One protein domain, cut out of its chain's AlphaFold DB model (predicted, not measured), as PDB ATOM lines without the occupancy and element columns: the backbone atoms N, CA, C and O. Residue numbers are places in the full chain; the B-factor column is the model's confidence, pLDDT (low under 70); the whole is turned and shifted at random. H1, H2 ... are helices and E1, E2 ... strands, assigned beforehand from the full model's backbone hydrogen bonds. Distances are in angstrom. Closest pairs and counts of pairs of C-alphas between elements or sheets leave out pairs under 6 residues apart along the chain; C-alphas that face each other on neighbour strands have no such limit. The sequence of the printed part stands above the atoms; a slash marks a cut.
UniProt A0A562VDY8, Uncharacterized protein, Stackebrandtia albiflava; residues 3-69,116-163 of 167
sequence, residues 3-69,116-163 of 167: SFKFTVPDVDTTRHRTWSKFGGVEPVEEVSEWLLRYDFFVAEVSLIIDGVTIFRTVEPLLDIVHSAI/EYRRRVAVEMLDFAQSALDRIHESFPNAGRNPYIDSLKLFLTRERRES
ATOM      1  N   SER A   3      19.241  72.226  99.545       88.31
ATOM      2  CA  SER A   3      19.854  71.833  98.278       88.31
ATOM      3  C   SER A   3      21.341  71.564  98.462       88.31
ATOM      4  O   SER A   3      22.060  72.405  99.012       88.31
ATOM      5  N   PHE A   4      21.789  70.405  97.984       90.38
ATOM      6  CA  PHE A   4      23.203  70.066  97.838       90.38
ATOM      7  C   PHE A   4      23.615  70.260  96.384       90.38
ATOM      8  O   PHE A   4      22.969  69.753  95.470       90.38
ATOM      9  N   LYS A   5      24.697  71.005  96.158       95.12
ATOM     10  CA  LYS A   5      25.190  71.315  94.813       95.12
ATOM     11  C   LYS A   5      26.689  71.147  94.739       95.12
ATOM     12  O   LYS A   5      27.382  71.371  95.728       95.12
ATOM     13  N   PHE A   6      27.179  70.843  93.547       95.94
ATOM     14  CA  PHE A   6      28.593  70.955  93.231       95.94
ATOM     15  C   PHE A   6      28.805  71.805  91.979       95.94
ATOM     16  O   PHE A   6      27.890  72.021  91.183       95.94
ATOM     17  N   THR A   7      30.019  72.305  91.807       95.56
ATOM     18  CA  THR A   7      30.473  72.990  90.600       95.56
ATOM     19  C   THR A   7      31.827  72.421  90.204       95.56
ATOM     20  O   THR A   7      32.749  72.338  91.020       95.56
ATOM     21  N   VAL A   8      31.925  71.984  88.947       92.31
ATOM     22  CA  VAL A   8      33.191  71.528  88.372       92.31
ATOM     23  C   VAL A   8      34.107  72.745  88.218       92.31
ATOM     24  O   VAL A   8      33.642  73.762  87.705       92.31
ATOM     25  N   PRO A   9      35.378  72.671  88.642       88.94
ATOM     26  CA  PRO A   9      36.294  73.799  88.521       88.94
ATOM     27  C   PRO A   9      36.525  74.212  87.062       88.94
ATOM     28  O   PRO A   9      36.620  73.349  86.181       88.94
ATOM     29  N   ASP A  10      36.690  75.517  86.831       87.81
ATOM     30  CA  ASP A  10      37.035  76.071  85.518       87.81
ATOM     31  C   ASP A  10      38.361  75.504  85.000       87.81
ATOM     32  O   ASP A  10      39.279  75.244  85.785       87.81
ATOM     33  N   VAL A  11      38.469  75.361  83.674       84.75
ATOM     34  CA  VAL A  11      39.581  74.680  82.982       84.75
ATOM     35  C   VAL A  11      40.960  75.208  83.394       84.75
ATOM     36  O   VAL A  11      41.901  74.430  83.543       84.75
ATOM     37  N   ASP A  12      41.067  76.507  83.672       85.56
ATOM     38  CA  ASP A  12      42.334  77.170  84.003       85.56
ATOM     39  C   ASP A  12      42.758  77.019  85.476       85.56
ATOM     40  O   ASP A  12      43.797  77.531  85.900       85.56
ATOM     41  N   THR A  13      41.977  76.306  86.293       86.31
ATOM     42  CA  THR A  13      42.261  76.142  87.722       86.31
ATOM     43  C   THR A  13      43.130  74.920  88.011       86.31
ATOM     44  O   THR A  13      43.042  73.872  87.372       86.31
ATOM     45  N   THR A  14      43.947  74.999  89.066       84.81
ATOM     46  CA  THR A  14      44.732  73.851  89.556       84.81
ATOM     47  C   THR A  14      43.858  72.660  89.944       84.81
ATOM     48  O   THR A  14      44.295  71.522  89.822       84.81
ATOM     49  N   ARG A  15      42.614  72.912  90.359       86.81
ATOM     50  CA  ARG A  15      41.632  71.888  90.732       86.81
ATOM     51  C   ARG A  15      41.068  71.167  89.514       86.81
ATOM     52  O   ARG A  15      40.887  69.958  89.565       86.81
ATOM     53  N   HIS A  16      40.881  71.857  88.389       90.56
ATOM     54  CA  HIS A  16      40.475  71.199  87.145       90.56
ATOM     55  C   HIS A  16      41.491  70.146  86.688       90.56
ATOM     56  O   HIS A  16      41.112  69.132  86.105       90.56
ATOM     57  N   ARG A  17      42.772  70.295  87.056       90.81
ATOM     58  CA  ARG A  17      43.796  69.278  86.775       90.81
ATOM     59  C   ARG A  17      43.454  67.908  87.361       90.81
ATOM     60  O   ARG A  17      43.859  66.919  86.767       90.81
ATOM     61  N   THR A  18      42.700  67.809  88.462       93.25
ATOM     62  CA  THR A  18      42.273  66.501  88.999       93.25
ATOM     63  C   THR A  18      41.260  65.815  88.085       93.25
ATOM     64  O   THR A  18      41.192  64.593  88.053       93.25
ATOM     65  N   TRP A  19      40.470  66.586  87.334       94.69
ATOM     66  CA  TRP A  19      39.560  66.068  86.312       94.69
ATOM     67  C   TRP A  19      40.341  65.689  85.055       94.69
ATOM     68  O   TRP A  19      40.224  64.567  84.573       94.69
ATOM     69  N   SER A  20      41.215  66.575  84.566       91.69
ATOM     70  CA  SER A  20      42.040  66.295  83.384       91.69
ATOM     71  C   SER A  20      42.973  65.095  83.587       91.69
ATOM     72  O   SER A  20      43.150  64.309  82.662       91.69
ATOM     73  N   LYS A  21      43.532  64.917  84.797       91.06
ATOM     74  CA  LYS A  21      44.386  63.772  85.164       91.06
ATOM     75  C   LYS A  21      43.658  62.453  84.926       91.06
ATOM     76  O   LYS A  21      44.270  61.538  84.396       91.06
ATOM     77  N   PHE A  22      42.371  62.370  85.273       91.00
ATOM     78  CA  PHE A  22      41.570  61.167  85.052       91.00
ATOM     79  C   PHE A  22      41.354  60.872  83.560       91.00
ATOM     80  O   PHE A  22      41.420  59.720  83.150       91.00
ATOM     81  N   GLY A  23      41.163  61.907  82.735       87.81
ATOM     82  CA  GLY A  23      40.957  61.758  81.289       87.81
ATOM     83  C   GLY A  23      42.122  61.119  80.526       87.81
ATOM     84  O   GLY A  23      41.920  60.661  79.408       87.81
ATOM     85  N   GLY A  24      43.321  61.080  81.115       86.44
ATOM     86  CA  GLY A  24      44.491  60.400  80.554       86.44
ATOM     87  C   GLY A  24      44.764  59.010  81.135       86.44
ATOM     88  O   GLY A  24      45.818  58.449  80.845       86.44
ATOM     89  N   VAL A  25      43.889  58.473  81.993       88.69
ATOM     90  CA  VAL A  25      44.110  57.177  82.647       88.69
ATOM     91  C   VAL A  25      43.554  56.041  81.802       88.69
ATOM     92  O   VAL A  25      42.349  55.960  81.579       88.69
ATOM     93  N   GLU A  26      44.426  55.112  81.419       84.94
ATOM     94  CA  GLU A  26      44.059  53.829  80.826       84.94
ATOM     95  C   GLU A  26      45.003  52.731  81.360       84.94
ATOM     96  O   GLU A  26      46.218  52.950  81.374       84.94
ATOM     97  N   PRO A  27      44.488  51.564  81.800       88.69
ATOM     98  CA  PRO A  27      43.073  51.185  81.875       88.69
ATOM     99  C   PRO A  27      42.342  51.808  83.082       88.69
ATOM    100  O   PRO A  27      42.845  51.844  84.205       88.69
ATOM    101  N   VAL A  28      41.111  52.282  82.862       92.31
ATOM    102  CA  VAL A  28      40.266  52.884  83.917       92.31
ATOM    103  C   VAL A  28      39.797  51.863  84.956       92.31
ATOM    104  O   VAL A  28      39.508  52.232  86.095       92.31
ATOM    105  N   GLU A  29      39.715  50.584  84.593       95.56
ATOM    106  CA  GLU A  29      39.269  49.498  85.469       95.56
ATOM    107  C   GLU A  29      40.264  49.210  86.607       95.56
ATOM    108  O   GLU A  29      39.862  48.715  87.658       95.56
ATOM    109  N   GLU A  30      41.542  49.561  86.428       94.75
ATOM    110  CA  GLU A  30      42.615  49.318  87.404       94.75
ATOM    111  C   GLU A  30      42.805  50.475  88.398       94.75
ATOM    112  O   GLU A  30      43.577  50.372  89.356       94.75
ATOM    113  N   VAL A  31      42.088  51.586  88.210       95.56
ATOM    114  CA  VAL A  31      42.174  52.728  89.120       95.56
ATOM    115  C   VAL A  31      41.564  52.359  90.467       95.56
ATOM    116  O   VAL A  31      40.368  52.084  90.573       95.56
ATOM    117  N   SER A  32      42.392  52.388  91.512       96.12
ATOM    118  CA  SER A  32      41.952  52.087  92.878       96.12
ATOM    119  C   SER A  32      40.873  53.056  93.384       96.12
ATOM    120  O   SER A  32      40.897  54.248  93.063       96.12
ATOM    121  N   GLU A  33      39.987  52.564  94.259       95.00
ATOM    122  CA  GLU A  33      38.988  53.388  94.961       95.00
ATOM    123  C   GLU A  33      39.632  54.594  95.656       95.00
ATOM    124  O   GLU A  33      39.098  55.697  95.586       95.00
ATOM    125  N   TRP A  34      40.789  54.405  96.300       94.50
ATOM    126  CA  TRP A  34      41.478  55.480  97.016       94.50
ATOM    127  C   TRP A  34      41.792  56.667  96.099       94.50
ATOM    128  O   TRP A  34      41.468  57.808  96.422       94.50
ATOM    129  N   LEU A  35      42.355  56.402  94.917       94.81
ATOM    130  CA  LEU A  35      42.652  57.463  93.957       94.81
ATOM    131  C   LEU A  35      41.370  58.125  93.436       94.81
ATOM    132  O   LEU A  35      41.305  59.345  93.332       94.81
ATOM    133  N   LEU A  36      40.331  57.340  93.142       93.62
ATOM    134  CA  LEU A  36      39.034  57.873  92.704       93.62
ATOM    135  C   LEU A  36      38.412  58.796  93.746       93.62
ATOM    136  O   LEU A  36      37.859  59.832  93.387       93.62
ATOM    137  N   ARG A  37      38.512  58.427  95.022       91.81
ATOM    138  CA  ARG A  37      37.913  59.184  96.112       91.81
ATOM    139  C   ARG A  37      38.666  60.447  96.459       91.81
ATOM    140  O   ARG A  37      37.982  61.371  96.855       91.81
ATOM    141  N   TYR A  38      39.992  60.502  96.326       91.12
ATOM    142  CA  TYR A  38      40.779  61.609  96.894       91.12
ATOM    143  C   TYR A  38      41.696  62.334  95.898       91.12
ATOM    144  O   TYR A  38      41.963  63.520  96.071       91.12
ATOM    145  N   ASP A  39      42.144  61.667  94.832       91.88
ATOM    146  CA  ASP A  39      43.087  62.233  93.852       91.88
ATOM    147  C   ASP A  39      42.401  62.793  92.597       91.88
ATOM    148  O   ASP A  39      43.001  63.570  91.844       91.88
ATOM    149  N   PHE A  40      41.167  62.364  92.340       93.12
ATOM    150  CA  PHE A  40      40.389  62.717  91.160       93.12
ATOM    151  C   PHE A  40      39.114  63.483  91.531       93.12
ATOM    152  O   PHE A  40      38.614  63.412  92.649       93.12
ATOM    153  N   PHE A  41      38.578  64.216  90.553       94.50
ATOM    154  CA  PHE A  41      37.261  64.863  90.632       94.50
ATOM    155  C   PHE A  41      37.046  65.806  91.825       94.50
ATOM    156  O   PHE A  41      35.983  65.812  92.439       94.50
ATOM    157  N   VAL A  42      38.020  66.651  92.152       94.38
ATOM    158  CA  VAL A  42      37.817  67.701  93.153       94.38
ATOM    159  C   VAL A  42      36.819  68.735  92.623       94.38
ATOM    160  O   VAL A  42      36.960  69.224  91.500       94.38
ATOM    161  N   ALA A  43      35.806  69.074  93.417       94.38
ATOM    162  CA  ALA A  43      34.760  70.027  93.052       94.38
ATOM    163  C   ALA A  43      34.471  70.993  94.203       94.38
ATOM    164  O   ALA A  43      34.693  70.675  95.370       94.38
ATOM    165  N   GLU A  44      33.956  72.179  93.883       94.06
ATOM    166  CA  GLU A  44      33.343  73.016  94.914       94.06
ATOM    167  C   GLU A  44      31.975  72.426  95.252       94.06
ATOM    168  O   GLU A  44      31.155  72.239  94.358       94.06
ATOM    169  N   VAL A  45      31.721  72.135  96.523       92.06
ATOM    170  CA  VAL A  45      30.459  71.608  97.041       92.06
ATOM    171  C   VAL A  45      29.842  72.623  97.990       92.06
ATOM    172  O   VAL A  45      30.526  73.257  98.793       92.06
ATOM    173  N   SER A  46      28.526  72.783  97.900       91.12
ATOM    174  CA  SER A  46      27.776  73.698  98.748       91.12
ATOM    175  C   SER A  46      26.468  73.094  99.233       91.12
ATOM    176  O   SER A  46      25.800  72.343  98.520       91.12
ATOM    177  N   LEU A  47      26.100  73.484 100.449       85.69
ATOM    178  CA  LEU A  47      24.778  73.267 101.017       85.69
ATOM    179  C   LEU A  47      24.070  74.600 101.148       85.69
ATOM    180  O   LEU A  47      24.589  75.545 101.746       85.69
ATOM    181  N   ILE A  48      22.856  74.649 100.625       86.50
ATOM    182  CA  ILE A  48      21.986  75.812 100.682       86.50
ATOM    183  C   ILE A  48      20.721  75.408 101.435       86.50
ATOM    184  O   ILE A  48      20.067  74.437 101.062       86.50
ATOM    185  N   ILE A  49      20.361  76.150 102.481       80.88
ATOM    186  CA  ILE A  49      19.112  75.968 103.232       80.88
ATOM    187  C   ILE A  49      18.351  77.289 103.208       80.88
ATOM    188  O   ILE A  49      18.891  78.334 103.550       80.88
ATOM    189  N   ASP A  50      17.097  77.243 102.768       80.50
ATOM    190  CA  ASP A  50      16.186  78.389 102.672       80.50
ATOM    191  C   ASP A  50      16.812  79.586 101.919       80.50
ATOM    192  O   ASP A  50      16.595  80.746 102.250       80.50
ATOM    193  N   GLY A  51      17.602  79.288 100.877       83.44
ATOM    194  CA  GLY A  51      18.298  80.283 100.049       83.44
ATOM    195  C   GLY A  51      19.627  80.787 100.623       83.44
ATOM    196  O   GLY A  51      20.352  81.498  99.933       83.44
ATOM    197  N   VAL A  52      19.986  80.388 101.844       80.38
ATOM    198  CA  VAL A  52      21.241  80.759 102.504       80.38
ATOM    199  C   VAL A  52      22.287  79.675 102.266       80.38
ATOM    200  O   VAL A  52      22.054  78.504 102.565       80.38
ATOM    201  N   THR A  53      23.452  80.053 101.739       84.94
ATOM    202  CA  THR A  53      24.610  79.153 101.664       84.94
ATOM    203  C   THR A  53      25.133  78.896 103.071       84.94
ATOM    204  O   THR A  53      25.687  79.787 103.708       84.94
ATOM    205  N   ILE A  54      24.945  77.671 103.547       78.56
ATOM    206  CA  ILE A  54      25.380  77.232 104.873       78.56
ATOM    207  C   ILE A  54      26.864  76.895 104.863       78.56
ATOM    208  O   ILE A  54      27.585  77.233 105.797       78.56
ATOM    209  N   PHE A  55      27.324  76.260 103.786       82.38
ATOM    210  CA  PHE A  55      28.744  76.095 103.528       82.38
ATOM    211  C   PHE A  55      29.030  76.038 102.036       82.38
ATOM    212  O   PHE A  55      28.161  75.712 101.219       82.38
ATOM    213  N   ARG A  56      30.286  76.327 101.715       87.44
ATOM    214  CA  ARG A  56      30.895  76.155 100.405       87.44
ATOM    215  C   ARG A  56      32.347  75.752 100.634       87.44
ATOM    216  O   ARG A  56      33.096  76.524 101.224       87.44
ATOM    217  N   THR A  57      32.713  74.549 100.220       87.31
ATOM    218  CA  THR A  57      34.061  73.992 100.392       87.31
ATOM    219  C   THR A  57      34.500  73.278  99.124       87.31
ATOM    220  O   THR A  57      33.677  72.944  98.276       87.31
ATOM    221  N   VAL A  58      35.800  73.073  98.970       89.94
ATOM    222  CA  VAL A  58      36.371  72.299  97.870       89.94
ATOM    223  C   VAL A  58      36.694  70.920  98.401       89.94
ATOM    224  O   VAL A  58      37.475  70.801  99.335       89.94
ATOM    225  N   GLU A  59      36.105  69.895  97.801       90.06
ATOM    226  CA  GLU A  59      36.158  68.542  98.337       90.06
ATOM    227  C   GLU A  59      36.302  67.512  97.213       90.06
ATOM    228  O   GLU A  59      35.898  67.764  96.067       90.06
ATOM    229  N   PRO A  60      36.838  66.326  97.525       93.19
ATOM    230  CA  PRO A  60      36.812  65.207  96.603       93.19
ATOM    231  C   PRO A  60      35.370  64.733  96.351       93.19
ATOM    232  O   PRO A  60      34.667  64.275  97.256       93.19
ATOM    233  N   LEU A  61      34.891  64.853  95.107       94.69
ATOM    234  CA  LEU A  61      33.466  64.683  94.807       94.69
ATOM    235  C   LEU A  61      32.978  63.255  95.071       94.69
ATOM    236  O   LEU A  61      31.900  63.076  95.637       94.69
ATOM    237  N   LEU A  62      33.759  62.237  94.694       95.31
ATOM    238  CA  LEU A  62      33.361  60.836  94.873       95.31
ATOM    239  C   LEU A  62      33.319  60.406  96.346       95.31
ATOM    240  O   LEU A  62      32.490  59.569  96.708       95.31
ATOM    241  N   ASP A  63      34.138  61.015  97.202       92.69
ATOM    242  CA  ASP A  63      34.078  60.800  98.649       92.69
ATOM    243  C   ASP A  63      32.746  61.293  99.243       92.69
ATOM    244  O   ASP A  63      32.069  60.581  99.999       92.69
ATOM    245  N   ILE A  64      32.296  62.474  98.807       91.88
ATOM    246  CA  ILE A  64      30.995  63.020  99.206       91.88
ATOM    247  C   ILE A  64      29.854  62.196  98.616       91.88
ATOM    248  O   ILE A  64      28.889  61.931  99.326       91.88
ATOM    249  N   VAL A  65      29.943  61.752  97.359       94.81
ATOM    250  CA  VAL A  65      28.925  60.883  96.739       94.81
ATOM    251  C   VAL A  65      28.737  59.598  97.546       94.81
ATOM    252  O   VAL A  65      27.603  59.246  97.878       94.81
ATOM    253  N   HIS A  66      29.832  58.923  97.908       93.62
ATOM    254  CA  HIS A  66      29.792  57.728  98.751       93.62
ATOM    255  C   HIS A  66      29.080  58.033 100.076       93.62
ATOM    256  O   HIS A  66      28.109  57.361 100.443       93.62
ATOM    257  N   SER A  67      29.516  59.090 100.759       90.00
ATOM    258  CA  SER A  67      28.944  59.508 102.038       90.00
ATOM    259  C   SER A  67      27.455  59.848 101.922       90.00
ATOM    260  O   SER A  67      26.655  59.374 102.728       90.00
ATOM    261  N   ALA A  68      27.050  60.588 100.890       90.62
ATOM    262  CA  ALA A  68      25.672  61.004 100.642       90.62
ATOM    263  C   ALA A  68      24.727  59.806 100.462       90.62
ATOM    264  O   ALA A  68      23.671  59.762 101.096       90.62
ATOM    265  N   ILE A  69      25.123  58.798  99.673       93.12
ATOM    266  CA  ILE A  69      24.333  57.572  99.470       93.12
ATOM    267  C   ILE A  69      24.165  56.817 100.798       93.12
ATOM    268  O   ILE A  69      23.050  56.454 101.181       93.12
ATOM    269  N   GLU A 116       9.390  65.343 107.916       70.88
ATOM    270  CA  GLU A 116       9.290  65.713 106.498       70.88
ATOM    271  C   GLU A 116      10.618  66.264 105.938       70.88
ATOM    272  O   GLU A 116      11.039  65.936 104.828       70.88
ATOM    273  N   TYR A 117      11.331  67.066 106.728       74.44
ATOM    274  CA  TYR A 117      12.613  67.650 106.349       74.44
ATOM    275  C   TYR A 117      13.711  66.594 106.239       74.44
ATOM    276  O   TYR A 117      14.481  66.623 105.285       74.44
ATOM    277  N   ARG A 118      13.732  65.597 107.136       74.56
ATOM    278  CA  ARG A 118      14.656  64.451 107.051       74.56
ATOM    279  C   ARG A 118      14.512  63.706 105.724       74.56
ATOM    280  O   ARG A 118      15.513  63.375 105.095       74.56
ATOM    281  N   ARG A 119      13.273  63.439 105.291       78.00
ATOM    282  CA  ARG A 119      13.015  62.781 103.997       78.00
ATOM    283  C   ARG A 119      13.538  63.626 102.839       78.00
ATOM    284  O   ARG A 119      14.210  63.084 101.969       78.00
ATOM    285  N   ARG A 120      13.294  64.939 102.867       81.75
ATOM    286  CA  ARG A 120      13.798  65.870 101.847       81.75
ATOM    287  C   ARG A 120      15.320  65.899 101.800       81.75
ATOM    288  O   ARG A 120      15.869  65.833 100.713       81.75
ATOM    289  N   VAL A 121      16.002  65.914 102.948       82.38
ATOM    290  CA  VAL A 121      17.471  65.849 102.963       82.38
ATOM    291  C   VAL A 121      17.969  64.556 102.320       82.38
ATOM    292  O   VAL A 121      18.881  64.601 101.504       82.38
ATOM    293  N   ALA A 122      17.359  63.411 102.639       86.06
ATOM    294  CA  ALA A 122      17.746  62.140 102.031       86.06
ATOM    295  C   ALA A 122      17.562  62.151 100.504       86.06
ATOM    296  O   ALA A 122      18.430  61.662  99.790       86.06
ATOM    297  N   VAL A 123      16.463  62.725 100.004       89.69
ATOM    298  CA  VAL A 123      16.221  62.883  98.560       89.69
ATOM    299  C   VAL A 123      17.282  63.781  97.923       89.69
ATOM    300  O   VAL A 123      17.929  63.354  96.973       89.69
ATOM    301  N   GLU A 124      17.553  64.951  98.504       90.62
ATOM    302  CA  GLU A 124      18.571  65.887  98.002       90.62
ATOM    303  C   GLU A 124      19.979  65.271  97.969       90.62
ATOM    304  O   GLU A 124      20.745  65.527  97.045       90.62
ATOM    305  N   MET A 125      20.324  64.409  98.930       91.44
ATOM    306  CA  MET A 125      21.593  63.666  98.919       91.44
ATOM    307  C   MET A 125      21.686  62.681  97.751       91.44
ATOM    308  O   MET A 125      22.735  62.562  97.117       91.44
ATOM    309  N   LEU A 126      20.596  61.968  97.454       94.38
ATOM    310  CA  LEU A 126      20.541  61.035  96.326       94.38
ATOM    311  C   LEU A 126      20.533  61.784  94.984       94.38
ATOM    312  O   LEU A 126      21.120  61.302  94.014       94.38
ATOM    313  N   ASP A 127      19.888  62.949  94.907       95.56
ATOM    314  CA  ASP A 127      19.874  63.827  93.725       95.56
ATOM    315  C   ASP A 127      21.249  64.444  93.464       95.56
ATOM    316  O   ASP A 127      21.729  64.430  92.327       95.56
ATOM    317  N   PHE A 128      21.939  64.871  94.522       95.69
ATOM    318  CA  PHE A 128      23.336  65.282  94.457       95.69
ATOM    319  C   PHE A 128      24.236  64.150  93.941       95.69
ATOM    320  O   PHE A 128      24.993  64.351  92.991       95.69
ATOM    321  N   ALA A 129      24.124  62.952  94.526       96.56
ATOM    322  CA  ALA A 129      24.925  61.793  94.138       96.56
ATOM    323  C   ALA A 129      24.702  61.400  92.670       96.56
ATOM    324  O   ALA A 129      25.664  61.142  91.948       96.56
ATOM    325  N   GLN A 130      23.444  61.407  92.220       97.25
ATOM    326  CA  GLN A 130      23.086  61.154  90.826       97.25
ATOM    327  C   GLN A 130      23.728  62.185  89.897       97.25
ATOM    328  O   GLN A 130      24.460  61.813  88.986       97.25
ATOM    329  N   SER A 131      23.535  63.473  90.189       97.69
ATOM    330  CA  SER A 131      24.061  64.570  89.371       97.69
ATOM    331  C   SER A 131      25.590  64.521  89.254       97.69
ATOM    332  O   SER A 131      26.146  64.788  88.191       97.69
ATOM    333  N   ALA A 132      26.284  64.157  90.335       97.25
ATOM    334  CA  ALA A 132      27.735  64.007  90.344       97.25
ATOM    335  C   ALA A 132      28.205  62.831  89.476       97.25
ATOM    336  O   ALA A 132      29.118  62.993  88.664       97.25
ATOM    337  N   LEU A 133      27.574  61.661  89.611       97.38
ATOM    338  CA  LEU A 133      27.911  60.478  88.813       97.38
ATOM    339  C   LEU A 133      27.590  60.675  87.328       97.38
ATOM    340  O   LEU A 133      28.386  60.256  86.483       97.38
ATOM    341  N   ASP A 134      26.478  61.336  87.009       96.69
ATOM    342  CA  ASP A 134      26.115  61.683  85.634       96.69
ATOM    343  C   ASP A 134      27.141  62.638  85.039       96.69
ATOM    344  O   ASP A 134      27.679  62.371  83.967       96.69
ATOM    345  N   ARG A 135      27.535  63.680  85.780       96.88
ATOM    346  CA  ARG A 135      28.551  64.626  85.309       96.88
ATOM    347  C   ARG A 135      29.911  63.970  85.062       96.88
ATOM    348  O   ARG A 135      30.587  64.312  84.088       96.88
ATOM    349  N   ILE A 136      30.326  63.043  85.927       95.81
ATOM    350  CA  ILE A 136      31.554  62.258  85.729       95.81
ATOM    351  C   ILE A 136      31.430  61.400  84.469       95.81
ATOM    352  O   ILE A 136      32.360  61.369  83.669       95.81
ATOM    353  N   HIS A 137      30.289  60.744  84.259       95.25
ATOM    354  CA  HIS A 137      30.064  59.894  83.093       95.25
ATOM    355  C   HIS A 137      29.994  60.687  81.780       95.25
ATOM    356  O   HIS A 137      30.588  60.270  80.793       95.25
ATOM    357  N   GLU A 138      29.338  61.847  81.770       95.44
ATOM    358  CA  GLU A 138      29.327  62.771  80.629       95.44
ATOM    359  C   GLU A 138      30.738  63.234  80.258       95.44
ATOM    360  O   GLU A 138      31.076  63.329  79.081       95.44
ATOM    361  N   SER A 139      31.562  63.527  81.268       94.00
ATOM    362  CA  SER A 139      32.935  64.000  81.062       94.00
ATOM    363  C   SER A 139      33.871  62.861  80.647       94.00
ATOM    364  O   SER A 139      34.783  63.068  79.850       94.00
ATOM    365  N   PHE A 140      33.641  61.655  81.176       94.94
ATOM    366  CA  PHE A 140      34.470  60.470  80.973       94.94
ATOM    367  C   PHE A 140      33.584  59.218  80.837       94.94
ATOM    368  O   PHE A 140      33.382  58.488  81.814       94.94
ATOM    369  N   PRO A 141      33.075  58.906  79.630       92.62
ATOM    370  CA  PRO A 141      32.137  57.798  79.432       92.62
ATOM    371  C   PRO A 141      32.660  56.447  79.939       92.62
ATOM    372  O   PRO A 141      31.922  55.674  80.556       92.62
ATOM    373  N   ASN A 142      33.964  56.198  79.778       92.38
ATOM    374  CA  ASN A 142      34.616  54.961  80.212       92.38
ATOM    375  C   ASN A 142      34.732  54.824  81.742       92.38
ATOM    376  O   ASN A 142      34.956  53.715  82.220       92.38
ATOM    377  N   ALA A 143      34.514  55.888  82.526       92.81
ATOM    378  CA  ALA A 143      34.556  55.834  83.991       92.81
ATOM    379  C   ALA A 143      33.578  54.800  84.574       92.81
ATOM    380  O   ALA A 143      33.837  54.217  85.620       92.81
ATOM    381  N   GLY A 144      32.472  54.526  83.869       89.62
ATOM    382  CA  GLY A 144      31.498  53.505  84.264       89.62
ATOM    383  C   GLY A 144      32.024  52.066  84.231       89.62
ATOM    384  O   GLY A 144      31.366  51.191  84.773       89.62
ATOM    385  N   ARG A 145      33.187  51.808  83.621       94.25
ATOM    386  CA  ARG A 145      33.835  50.489  83.654       94.25
ATOM    387  C   ARG A 145      34.593  50.234  84.953       94.25
ATOM    388  O   ARG A 145      34.912  49.088  85.253       94.25
ATOM    389  N   ASN A 146      34.892  51.284  85.719       97.12
ATOM    390  CA  ASN A 146      35.578  51.123  86.988       97.12
ATOM    391  C   ASN A 146      34.634  50.483  88.034       97.12
ATOM    392  O   ASN A 146      33.554  51.034  88.278       97.12
ATOM    393  N   PRO A 147      35.037  49.380  88.699       96.81
ATOM    394  CA  PRO A 147      34.179  48.662  89.645       96.81
ATOM    395  C   PRO A 147      33.653  49.515  90.802       96.81
ATOM    396  O   PRO A 147      32.528  49.315  91.261       96.81
ATOM    397  N   TYR A 148      34.439  50.485  91.276       96.38
ATOM    398  CA  TYR A 148      34.015  51.363  92.361       96.38
ATOM    399  C   TYR A 148      32.897  52.310  91.901       96.38
ATOM    400  O   TYR A 148      31.861  52.404  92.562       96.38
ATOM    401  N   ILE A 149      33.051  52.948  90.738       95.75
ATOM    402  CA  ILE A 149      32.026  53.845  90.179       95.75
ATOM    403  C   ILE A 149      30.741  53.071  89.856       95.75
ATOM    404  O   ILE A 149      29.646  53.558  90.148       95.75
ATOM    405  N   ASP A 150      30.856  51.862  89.303       95.50
ATOM    406  CA  ASP A 150      29.702  50.992  89.059       95.50
ATOM    407  C   ASP A 150      28.983  50.619  90.369       95.50
ATOM    408  O   ASP A 150      27.762  50.760  90.482       95.50
ATOM    409  N   SER A 151      29.738  50.274  91.419       96.00
ATOM    410  CA  SER A 151      29.165  49.962  92.735       96.00
ATOM    411  C   SER A 151      28.380  51.137  93.335       96.00
ATOM    412  O   SER A 151      27.288  50.937  93.872       96.00
ATOM    413  N   LEU A 152      28.865  52.377  93.171       96.31
ATOM    414  CA  LEU A 152      28.149  53.580  93.601       96.31
ATOM    415  C   LEU A 152      26.825  53.751  92.847       96.31
ATOM    416  O   LEU A 152      25.807  54.051  93.473       96.31
ATOM    417  N   LYS A 153      26.802  53.515  91.528       95.19
ATOM    418  CA  LYS A 153      25.569  53.578  90.721       95.19
ATOM    419  C   LYS A 153      24.552  52.522  91.156       95.19
ATOM    420  O   LYS A 153      23.359  52.823  91.274       95.19
ATOM    421  N   LEU A 154      25.008  51.301  91.433       95.00
ATOM    422  CA  LEU A 154      24.155  50.220  91.930       95.00
ATOM    423  C   LEU A 154      23.580  50.545  93.313       95.00
ATOM    424  O   LEU A 154      22.377  50.381  93.532       95.00
ATOM    425  N   PHE A 155      24.403  51.058  94.232       93.94
ATOM    426  CA  PHE A 155      23.944  51.484  95.554       93.94
ATOM    427  C   PHE A 155      22.946  52.634  95.466       93.94
ATOM    428  O   PHE A 155      21.872  52.541  96.056       93.94
ATOM    429  N   LEU A 156      23.234  53.664  94.672       95.19
ATOM    430  CA  LEU A 156      22.312  54.772  94.436       95.19
ATOM    431  C   LEU A 156      20.961  54.284  93.895       95.19
ATOM    432  O   LEU A 156      19.907  54.676  94.398       95.19
ATOM    433  N   THR A 157      20.986  53.379  92.913       94.50
ATOM    434  CA  THR A 157      19.774  52.783  92.334       94.50
ATOM    435  C   THR A 157      18.964  52.029  93.387       94.50
ATOM    436  O   THR A 157      17.739  52.162  93.429       94.50
ATOM    437  N   ARG A 158      19.625  51.260  94.262       92.50
ATOM    438  CA  ARG A 158      18.963  50.548  95.363       92.50
ATOM    439  C   ARG A 158      18.277  51.519  96.324       92.50
ATOM    440  O   ARG A 158      17.077  51.386  96.551       92.50
ATOM    441  N   GLU A 159      19.002  52.516  96.832       91.06
ATOM    442  CA  GLU A 159      18.449  53.470  97.805       91.06
ATOM    443  C   GLU A 159      17.299  54.305  97.199       91.06
ATOM    444  O   GLU A 159      16.320  54.626  97.882       91.06
ATOM    445  N   ARG A 160      17.343  54.602  95.890       89.00
ATOM    446  CA  ARG A 160      16.231  55.249  95.167       89.00
ATOM    447  C   ARG A 160      15.014  54.347  94.981       89.00
ATOM    448  O   ARG A 160      13.896  54.826  95.128       89.00
ATOM    449  N   ARG A 161      15.176  53.051  94.704       87.38
ATOM    450  CA  ARG A 161      14.033  52.118  94.594       87.38
ATOM    451  C   ARG A 161      13.300  51.957  95.916       87.38
ATOM    452  O   ARG A 161      12.075  52.014  95.953       87.38
ATOM    453  N   GLU A 162      14.051  51.860  97.010       80.44
ATOM    454  CA  GLU A 162      13.491  51.919  98.362       80.44
ATOM    455  C   GLU A 162      12.785  53.262  98.626       80.44
ATOM    456  O   GLU A 162      12.023  53.388  99.583       80.44
ATOM    457  N   SER A 163      13.021  54.288  97.798       69.00
ATOM    458  CA  SER A 163      12.359  55.588  97.907       69.00
ATOM    459  C   SER A 163      10.984  55.664  97.290       69.00
ATOM    460  O   SER A 163      10.119  56.306  97.878       69.00
TER     461      SER A 163
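Overview. This is residues 3 to 69 and 116 to 163 of the 167 residues of an uncharacterized protein of Stackebrandtia albiflava (UniProt A0A562VDY8). A strongly twisted antiparallel sheet of three strands runs along one side of a group of three helices, H3, H4 and H6, whose centres make a triangle: the long H4 lies along the edge strand E1, and H6 packs on H3 and H4 away from the sheet. The short helices H1, H2 and H5 gather toward one end, where H4 finishes and H6 begins. The printed part has 115 residues, with six named helices and three named strands in the order E1, H1, H2, E2, E3, H3, H4, H5, H6, and its sheet runs E1, E2, E3. The class is mixed, helices and strands; the whole is compact, with a radius of gyration of the C-alphas of 14.3 A and spans of 45 by 34 by 21 A.

Along the chain. E1, residues 3 to 7, is 13.2 A long and begins at C-alpha 3, (19.854, 71.833, 98.278). H1 is residues 16 to 23, and H2 residues 33 to 38. E2, residues 42 to 49, and E3, residues 52 to 60, are each 22.8 A long. H3 is residues 61 to 69, 12.5 A. H4, residues 116 to 139, is 34.8 A long and begins at (9.290, 65.713, 106.498). H5 is residues 141 to 145, and H6, residues 147 to 163, runs 24.3 A to C-alpha 163 at (12.359, 55.588, 97.907).

Arrangement. E1 and E2 are antiparallel neighbours, with N 5 and O 46 2.9 A apart, within hydrogen-bond range. E2 and E3 form a hairpin, with N 45 and O 57 at 2.7 A. H4 is on the sheet over E1, at a height over the sheet of 8.3 A, and runs along the strands, at 11 degrees to E1 on the local plane; the closest C-alphas of the two, Phe 4 and Phe 128, are 5.9 A apart. H3 is on the sheet but over none of its strands. H1 only grazes the sheet with residues 16 to 19, and H2 with residues 36 to 38. With its residues 125 to 132 alone, H4 touches H3, closest at the C-alphas of Val 65 and Ala 129, 4.9 A; they run opposite ways at a steep tilt of 36 degrees, only just past shallow. H6 touches H4, closest at the C-alphas of Leu 126 and Leu 156, 6.8 A, opposite ways at a shallow tilt of 33 degrees, only just short of steep. H2 touches H3, closest at the C-alphas of Arg 37 and Asp 63, 4.9 A. H4 and H5 only just touch, and only at the corner by their link, with 3 pairs of C-alphas within 8 A, the closest being those of His 137 and Ala 143, 6.1 A. Every O i to N i+4 pair is within hydrogen-bond range in H2, H3, H4 and H6; H1 has 3 of 4, and H5 0 of 1 with 1 of 2 O i to N i+3 pairs.

Size, cuts and confidence. The two farthest C-alphas, of Glu 26 and Glu 116, are 44.8 A apart. Residues 70 to 115 are not printed, and C-alphas 69 and 116 are 18.5 A apart across this cut. Of the links that are printed whole, none is long. The mean pLDDT of the printed part is 90.7, and residue 163 is under 70.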